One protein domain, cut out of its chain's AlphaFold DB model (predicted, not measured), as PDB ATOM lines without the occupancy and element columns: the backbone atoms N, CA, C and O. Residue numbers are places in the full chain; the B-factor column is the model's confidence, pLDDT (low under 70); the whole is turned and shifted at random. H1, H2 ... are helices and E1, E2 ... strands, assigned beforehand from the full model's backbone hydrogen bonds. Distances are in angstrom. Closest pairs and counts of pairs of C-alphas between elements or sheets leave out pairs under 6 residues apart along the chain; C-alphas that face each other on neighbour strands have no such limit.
ATOM      1  N   ASN A  35      -1.666  57.339  -9.206       81.94
ATOM      2  CA  ASN A  35      -2.186  56.619 -10.371       81.94
ATOM      3  C   ASN A  35      -1.123  56.349 -11.454       81.94
ATOM      4  O   ASN A  35      -1.342  55.504 -12.317       81.94
ATOM      5  N   CYS A  36       0.040  57.002 -11.400       88.06
ATOM      6  CA  CYS A  36       1.177  56.712 -12.277       88.06
ATOM      7  C   CYS A  36       2.338  56.086 -11.496       88.06
ATOM      8  O   CYS A  36       2.668  56.531 -10.394       88.06
ATOM      9  N   ARG A  37       3.008  55.092 -12.087       89.56
ATOM     10  CA  ARG A  37       4.195  54.453 -11.496       89.56
ATOM     11  C   ARG A  37       5.359  54.450 -12.483       89.56
ATOM     12  O   ARG A  37       5.177  54.172 -13.660       89.56
ATOM     13  N   PHE A  38       6.562  54.749 -12.005       90.94
ATOM     14  CA  PHE A  38       7.773  54.647 -12.819       90.94
ATOM     15  C   PHE A  38       8.283  53.204 -12.843       90.94
ATOM     16  O   PHE A  38       8.341  52.562 -11.791       90.94
ATOM     17  N   ILE A  39       8.674  52.717 -14.021       91.81
ATOM     18  CA  ILE A  39       9.267  51.387 -14.213       91.81
ATOM     19  C   ILE A  39      10.549  51.477 -15.046       91.81
ATOM     20  O   ILE A  39      10.773  52.447 -15.771       91.81
ATOM     21  N   SER A  40      11.404  50.465 -14.920       92.75
ATOM     22  CA  SER A  40      12.623  50.355 -15.719       92.75
ATOM     23  C   SER A  40      12.287  49.930 -17.149       92.75
ATOM     24  O   SER A  40      11.362  49.152 -17.363       92.75
ATOM     25  N   ARG A  41      13.086  50.352 -18.133       91.88
ATOM     26  CA  ARG A  41      13.032  49.810 -19.503       91.88
ATOM     27  C   ARG A  41      13.237  48.294 -19.536       91.88
ATOM     28  O   ARG A  41      12.724  47.627 -20.425       91.88
ATOM     29  N   ALA A  42      13.987  47.763 -18.574       92.81
ATOM     30  CA  ALA A  42      14.240  46.333 -18.448       92.81
ATOM     31  C   ALA A  42      13.063  45.555 -17.826       92.81
ATOM     32  O   ALA A  42      13.133  44.333 -17.731       92.81
ATOM     33  N   THR A  43      12.001  46.231 -17.369       92.81
ATOM     34  CA  THR A  43      10.810  45.562 -16.837       92.81
ATOM     35  C   THR A  43      10.122  44.784 -17.958       92.81
ATOM     36  O   THR A  43       9.749  45.354 -18.981       92.81
ATOM     37  N   SER A  44       9.968  43.471 -17.766       92.94
ATOM     38  CA  SER A  44       9.275  42.615 -18.725       92.94
ATOM     39  C   SER A  44       7.779  42.926 -18.754       92.94
ATOM     40  O   SER A  44       7.212  43.446 -17.792       92.94
ATOM     41  N   ILE A  45       7.123  42.562 -19.854       90.25
ATOM     42  CA  ILE A  45       5.680  42.760 -19.981       90.25
ATOM     43  C   ILE A  45       4.881  41.970 -18.939       90.25
ATOM     44  O   ILE A  45       3.921  42.496 -18.393       90.25
ATOM     45  N   TYR A  46       5.330  40.758 -18.603       91.12
ATOM     46  CA  TYR A  46       4.702  39.917 -17.584       91.12
ATOM     47  C   TYR A  46       4.793  40.555 -16.195       91.12
ATOM     48  O   TYR A  46       3.804  40.629 -15.479       91.12
ATOM     49  N   ALA A  47       5.962  41.100 -15.841       92.50
ATOM     50  CA  ALA A  47       6.124  41.815 -14.578       92.50
ATOM     51  C   ALA A  47       5.275  43.097 -14.539       92.50
ATOM     52  O   ALA A  47       4.747  43.470 -13.498       92.50
ATOM     53  N   ALA A  48       5.131  43.789 -15.672       91.56
ATOM     54  CA  ALA A  48       4.248  44.946 -15.768       91.56
ATOM     55  C   ALA A  48       2.774  44.552 -15.550       91.56
ATOM     56  O   ALA A  48       2.062  45.233 -14.813       91.56
ATOM     57  N   GLU A  49       2.326  43.454 -16.154       90.81
ATOM     58  CA  GLU A  49       0.979  42.906 -15.977       90.81
ATOM     59  C   GLU A  49       0.701  42.513 -14.521       90.81
ATOM     60  O   GLU A  49      -0.297  42.957 -13.953       90.81
ATOM     61  N   GLU A  50       1.620  41.788 -13.884       92.38
ATOM     62  CA  GLU A  50       1.528  41.409 -12.471       92.38
ATOM     63  C   GLU A  50       1.366  42.644 -11.570       92.38
ATOM     64  O   GLU A  50       0.457  42.701 -10.744       92.38
ATOM     65  N   ILE A  51       2.148  43.703 -11.807       92.44
ATOM     66  CA  ILE A  51       2.018  44.962 -11.056       92.44
ATOM     67  C   ILE A  51       0.631  45.603 -11.243       92.44
ATOM     68  O   ILE A  51       0.115  46.227 -10.307       92.44
ATOM     69  N   PHE A  52       0.027  45.516 -12.433       90.31
ATOM     70  CA  PHE A  52      -1.336  46.017 -12.641       90.31
ATOM     71  C   PHE A  52      -2.369  45.182 -11.880       90.31
ATOM     72  O   PHE A  52      -3.260  45.769 -11.262       90.31
ATOM     73  N   ILE A  53      -2.235  43.855 -11.893       89.75
ATOM     74  CA  ILE A  53      -3.120  42.932 -11.172       89.75
ATOM     75  C   ILE A  53      -3.047  43.206  -9.664       89.75
ATOM     76  O   ILE A  53      -4.066  43.536  -9.059       89.75
ATOM     77  N   GLU A  54      -1.845  43.219  -9.082       92.75
ATOM     78  CA  GLU A  54      -1.630  43.520  -7.657       92.75
ATOM     79  C   GLU A  54      -2.202  44.890  -7.257       92.75
ATOM     80  O   GLU A  54      -2.727  45.095  -6.154       92.75
ATOM     81  N   ALA A  55      -2.084  45.887  -8.141       89.62
ATOM     82  CA  ALA A  55      -2.653  47.201  -7.883       89.62
ATOM     83  C   ALA A  55      -4.176  47.116  -7.743       89.62
ATOM     84  O   ALA A  55      -4.701  47.627  -6.754       89.62
ATOM     85  N   ILE A  56      -4.850  46.435  -8.671       89.06
ATOM     86  CA  ILE A  56      -6.306  46.247  -8.657       89.06
ATOM     87  C   ILE A  56      -6.739  45.476  -7.407       89.06
ATOM     88  O   ILE A  56      -7.648  45.922  -6.704       89.06
ATOM     89  N   GLU A  57      -6.061  44.375  -7.086       92.25
ATOM     90  CA  GLU A  57      -6.349  43.553  -5.903       92.25
ATOM     91  C   GLU A  57      -6.184  44.335  -4.594       92.25
ATOM     92  O   GLU A  57      -6.974  44.187  -3.664       92.25
ATOM     93  N   SER A  58      -5.208  45.246  -4.536       90.44
ATOM     94  CA  SER A  58      -5.001  46.149  -3.394       90.44
ATOM     95  C   SER A  58      -5.955  47.356  -3.357       90.44
ATOM     96  O   SER A  58      -5.740  48.288  -2.578       90.44
ATOM     97  N   GLY A  59      -6.993  47.383  -4.203       88.00
ATOM     98  CA  GLY A  59      -7.962  48.481  -4.289       88.00
ATOM     99  C   GLY A  59      -7.388  49.770  -4.886       88.00
ATOM    100  O   GLY A  59      -7.979  50.844  -4.758       88.00
ATOM    101  N   ARG A  60      -6.219  49.690  -5.528       87.06
ATOM    102  CA  ARG A  60      -5.578  50.803  -6.229       87.06
ATOM    103  C   ARG A  60      -5.816  50.679  -7.727       87.06
ATOM    104  O   ARG A  60      -6.051  49.611  -8.274       87.06
ATOM    105  N   ARG A  61      -5.708  51.805  -8.425       86.25
ATOM    106  CA  ARG A  61      -5.765  51.838  -9.885       86.25
ATOM    107  C   ARG A  61      -4.525  52.531 -10.408       86.25
ATOM    108  O   ARG A  61      -4.344  53.724 -10.174       86.25
ATOM    109  N   ILE A  62      -3.681  51.773 -11.098       91.06
ATOM    110  CA  ILE A  62      -2.592  52.340 -11.888       91.06
ATOM    111  C   ILE A  62      -3.147  52.602 -13.285       91.06
ATOM    112  O   ILE A  62      -3.691  51.710 -13.931       91.06
ATOM    113  N   GLU A  63      -3.044  53.843 -13.732       89.62
ATOM    114  CA  GLU A  63      -3.519  54.298 -15.036       89.62
ATOM    115  C   GLU A  63      -2.412  54.226 -16.089       89.62
ATOM    116  O   GLU A  63      -2.692  53.994 -17.265       89.62
ATOM    117  N   ALA A  64      -1.153  54.370 -15.665       92.19
ATOM    118  CA  ALA A  64      -0.006  54.280 -16.552       92.19
ATOM    119  C   ALA A  64       1.295  53.896 -15.839       92.19
ATOM    120  O   ALA A  64       1.554  54.277 -14.690       92.19
ATOM    121  N   PHE A  65       2.163  53.222 -16.591       93.31
ATOM    122  CA  PHE A  65       3.580  53.115 -16.295       93.31
ATOM    123  C   PHE A  65       4.392  54.104 -17.118       93.31
ATOM    124  O   PHE A  65       4.260  54.181 -18.336       93.31
ATOM    125  N   LEU A  66       5.274  54.824 -16.434       92.69
ATOM    126  CA  LEU A  66       6.230  55.753 -17.015       92.69
ATOM    127  C   LEU A  66       7.583  55.043 -17.126       92.69
ATOM    128  O   LEU A  66       8.214  54.739 -16.112       92.69
ATOM    129  N   ILE A  67       8.014  54.746 -18.351       92.25
ATOM    130  CA  ILE A  67       9.243  53.987 -18.603       92.25
ATOM    131  C   ILE A  67      10.439  54.926 -18.538       92.25
ATOM    132  O   ILE A  67      10.493  55.936 -19.239       92.25
ATOM    133  N   ILE A  68      11.432  54.557 -17.744       92.88
ATOM    134  CA  ILE A  68      12.711  55.254 -17.608       92.88
ATOM    135  C   ILE A  68      13.855  54.238 -17.627       92.88
ATOM    136  O   ILE A  68      13.637  53.054 -17.393       92.88
ATOM    137  N   GLU A  69      15.082  54.681 -17.900       87.38
ATOM    138  CA  GLU A  69      16.213  53.770 -18.145       87.38
ATOM    139  C   GLU A  69      16.484  52.803 -16.974       87.38
ATOM    140  O   GLU A  69      16.652  51.605 -17.183       87.38
ATOM    141  N   HIS A  70      16.468  53.291 -15.727       80.75
ATOM    142  CA  HIS A  70      16.814  52.499 -14.537       80.75
ATOM    143  C   HIS A  70      15.876  52.720 -13.338       80.75
ATOM    144  O   HIS A  70      16.281  52.549 -12.189       80.75
ATOM    145  N   GLY A  71      14.630  53.145 -13.559       61.38
ATOM    146  CA  GLY A  71      13.639  53.257 -12.478       61.38
ATOM    147  C   GLY A  71      13.838  54.427 -11.493       61.38
ATOM    148  O   GLY A  71      13.102  54.518 -10.513       61.38
ATOM    149  N   LYS A  72      14.773  55.363 -11.739       69.19
ATOM    150  CA  LYS A  72      14.966  56.581 -10.921       69.19
ATOM    151  C   LYS A  72      14.270  57.821 -11.509       69.19
ATOM    152  O   LYS A  72      14.571  58.230 -12.624       69.19
ATOM    153  N   GLN A  73      13.441  58.500 -10.709       62.00
ATOM    154  CA  GLN A  73      12.578  59.639 -11.101       62.00
ATOM    155  C   GLN A  73      13.242  60.822 -11.840       62.00
ATOM    156  O   GLN A  73      12.534  61.586 -12.484       62.00
ATOM    157  N   LYS A  74      14.568  61.010 -11.763       69.81
ATOM    158  CA  LYS A  74      15.282  62.107 -12.457       69.81
ATOM    159  C   LYS A  74      15.823  61.730 -13.841       69.81
ATOM    160  O   LYS A  74      16.574  62.494 -14.438       69.81
ATOM    161  N   GLN A  75      15.501  60.539 -14.328       78.62
ATOM    162  CA  GLN A  75      15.945  60.068 -15.635       78.62
ATOM    163  C   GLN A  75      14.965  60.479 -16.732       78.62
ATOM    164  O   GLN A  75      13.781  60.700 -16.482       78.62
ATOM    165  N   LYS A  76      15.478  60.573 -17.962       85.94
ATOM    166  CA  LYS A  76      14.675  60.879 -19.145       85.94
ATOM    167  C   LYS A  76      13.537  59.860 -19.277       85.94
ATOM    168  O   LYS A  76      13.790  58.657 -19.282       85.94
ATOM    169  N   LEU A  77      12.310  60.360 -19.422       90.88
ATOM    170  CA  LEU A  77      11.149  59.547 -19.775       90.88
ATOM    171  C   LEU A  77      11.354  58.969 -21.179       90.88
ATOM    172  O   LEU A  77      11.572  59.710 -22.137       90.88
ATOM    173  N   LEU A  78      11.311  57.645 -21.281       93.38
ATOM    174  CA  LEU A  78      11.500  56.907 -22.527       93.38
ATOM    175  C   LEU A  78      10.173  56.609 -23.219       93.38
ATOM    176  O   LEU A  78      10.128  56.520 -24.441       93.38
ATOM    177  N   GLY A  79       9.101  56.452 -22.444       91.62
ATOM    178  CA  GLY A  79       7.787  56.129 -22.975       91.62
ATOM    179  C   GLY A  79       6.749  55.893 -21.887       91.62
ATOM    180  O   GLY A  79       7.007  56.088 -20.697       91.62
ATOM    181  N   ILE A  80       5.572  55.461 -22.323       93.62
ATOM    182  CA  ILE A  80       4.417  55.182 -21.477       93.62
ATOM    183  C   ILE A  80       3.786  53.853 -21.894       93.62
ATOM    184  O   ILE A  80       3.672  53.568 -23.083       93.62
ATOM    185  N   ILE A  81       3.368  53.056 -20.914       92.12
ATOM    186  CA  ILE A  81       2.497  51.890 -21.108       92.12
ATOM    187  C   ILE A  81       1.235  52.116 -20.286       92.12
ATOM    188  O   ILE A  81       1.280  52.651 -19.181       92.12
ATOM    189  N   THR A  82       0.100  51.696 -20.824       92.12
ATOM    190  CA  THR A  82      -1.208  51.763 -20.160       92.12
ATOM    191  C   THR A  82      -1.844  50.376 -20.189       92.12
ATOM    192  O   THR A  82      -1.449  49.562 -21.030       92.12
ATOM    193  N   PRO A  83      -2.850  50.095 -19.343       89.56
ATOM    194  CA  PRO A  83      -3.560  48.817 -19.377       89.56
ATOM    195  C   PRO A  83      -4.087  48.431 -20.769       89.56
ATOM    196  O   PRO A  83      -4.073  47.261 -21.130       89.56
ATOM    197  N   LEU A  84      -4.485  49.414 -21.588       88.94
ATOM    198  CA  LEU A  84      -4.959  49.180 -22.958       88.94
ATOM    199  C   LEU A  84      -3.890  48.545 -23.858       88.94
ATOM    200  O   LEU A  84      -4.218  47.699 -24.682       88.94
ATOM    201  N   HIS A  85      -2.620  48.913 -23.683       88.56
ATOM    202  CA  HIS A  85      -1.526  48.319 -24.452       88.56
ATOM    203  C   HIS A  85      -1.336  46.833 -24.118       88.56
ATOM    204  O   HIS A  85      -1.034  46.044 -25.007       88.56
ATOM    205  N   LEU A  86      -1.541  46.436 -22.856       83.31
ATOM    206  CA  LEU A  86      -1.468  45.026 -22.456       83.31
ATOM    207  C   LEU A  86      -2.614  44.219 -23.074       83.31
ATOM    208  O   LEU A  86      -2.382  43.153 -23.633       83.31
ATOM    209  N   MET A  87      -3.829  44.777 -23.077       82.31
ATOM    210  CA  MET A  87      -4.992  44.144 -23.712       82.31
ATOM    211  C   MET A  87      -4.789  43.912 -25.217       82.31
ATOM    212  O   MET A  87      -5.211  42.886 -25.743       82.31
ATOM    213  N   GLN A  88      -4.135  44.845 -25.915       83.62
ATOM    214  CA  GLN A  88      -3.819  44.697 -27.342       83.62
ATOM    215  C   GLN A  88      -2.847  43.544 -27.608       83.62
ATOM    216  O   GLN A  88      -2.967  42.865 -28.623       83.62
ATOM    217  N   ILE A  89      -1.897  43.313 -26.703       80.50
ATOM    218  CA  ILE A  89      -0.900  42.249 -26.851       80.50
ATOM    219  C   ILE A  89      -1.536  40.877 -26.624       80.50
ATOM    220  O   ILE A  89      -1.247  39.956 -27.382       80.50
ATOM    221  N   GLU A  90      -2.461  40.758 -25.671       74.06
ATOM    222  CA  GLU A  90      -3.239  39.528 -25.480       74.06
ATOM    223  C   GLU A  90      -4.103  39.188 -26.703       74.06
ATOM    224  O   GLU A  90      -4.176  38.029 -27.099       74.06
ATOM    225  N   GLN A  91      -4.685  40.184 -27.381       70.88
ATOM    226  CA  GLN A  91      -5.454  39.957 -28.616       70.88
ATOM    227  C   GLN A  91      -4.600  39.468 -29.794       70.88
ATOM    228  O   GLN A  91      -5.130  38.831 -30.696       70.88
ATOM    229  N   MET A  92      -3.296  39.759 -29.802       66.75
ATOM    230  CA  MET A  92      -2.362  39.270 -30.825       66.75
ATOM    231  C   MET A  92      -1.813  37.869 -30.521       66.75
ATOM    232  O   MET A  92      -1.159  37.280 -31.379       66.75
ATOM    233  N   ARG A  93      -2.020  37.348 -29.302       64.75
ATOM    234  CA  ARG A  93      -1.576  36.006 -28.885       64.75
ATOM    235  C   ARG A  93      -2.568  34.892 -29.253       64.75
ATOM    236  O   ARG A  93      -2.236  33.727 -29.038       64.75
ATOM    237  N   VAL A  94      -3.745  35.242 -29.783       52.22
ATOM    238  CA  VAL A  94      -4.828  34.323 -30.189       52.22
ATOM    239  C   VAL A  94      -4.832  34.113 -31.698       52.22
ATOM    240  O   VAL A  94      -4.675  35.116 -32.429       52.22
TER     241      VAL A  94
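Overview. This is residues 35 to 94 of the 94 residues of an uncharacterized protein of Viridibacillus sp. OK051 (UniProt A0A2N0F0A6). A small twisted sheet of three short strands has one helix, H1, beside it, grazing it with residues 45 to 52, and a second helix, H2, leading away from the end of E3. H2 with the last residues makes one tip of the longest axis, and the loop between E2 and E3 makes the other. The 60 printed residues run E1, H1, E2, E3, H2; the sheet is mixed, in the order E1, E2, E3, and the class is mixed, helices and strands. The whole is compact, with a radius of gyration of the C-alphas of 11.8 A, and flat, spanning 37 by 28 by 15 A.

Arrangement. E1, residues 36 to 40, is an edge strand. A tight link leads to H1, residues 45 to 57, which is on the sheet but only grazes it. E2, residues 64 to 68, is parallel to E1, with N 39 and O 66 2.9 A apart, within hydrogen-bond range. E1, H1 and E2 form a strand-helix-strand unit, two parallel neighbour strands with a helix between, its crossover right-handed. E3, residues 77 to 81, forms an antiparallel hairpin with E2; N 65 and O 81 are 2.8 A apart, within range. The sheet is only just strongly twisted, its C-alphas lying up to 4.2 A off the best plane. H2, residues 83 to 92, is not on the sheet and is apart from E1. H1 and H2 only just touch, with 3 pairs of C-alphas within 8 A, the closest those of Glu 49 and Leu 86 at 7.2 A; they run opposite ways at a steep tilt of 52 degrees. In H1 and H2 every O i to N i+4 pair is within hydrogen-bond range.

Along the chain. E1 begins at C-alpha 36, (1.177, 56.712, -12.277), and is 13.5 A long. H1 is 18.5 A long, E2 12.8 A, E3 11.6 A and H2 15.0 A, ending at C-alpha 92, (-2.362, 39.270, -30.825).

Size, cuts and confidence. The C-alphas farthest apart, those of Lys 74 and Val 94, are 38.6 A apart. The printed part has no cut and no long link. Residues 71 to 74 and 92 to 94 are under pLDDT 70.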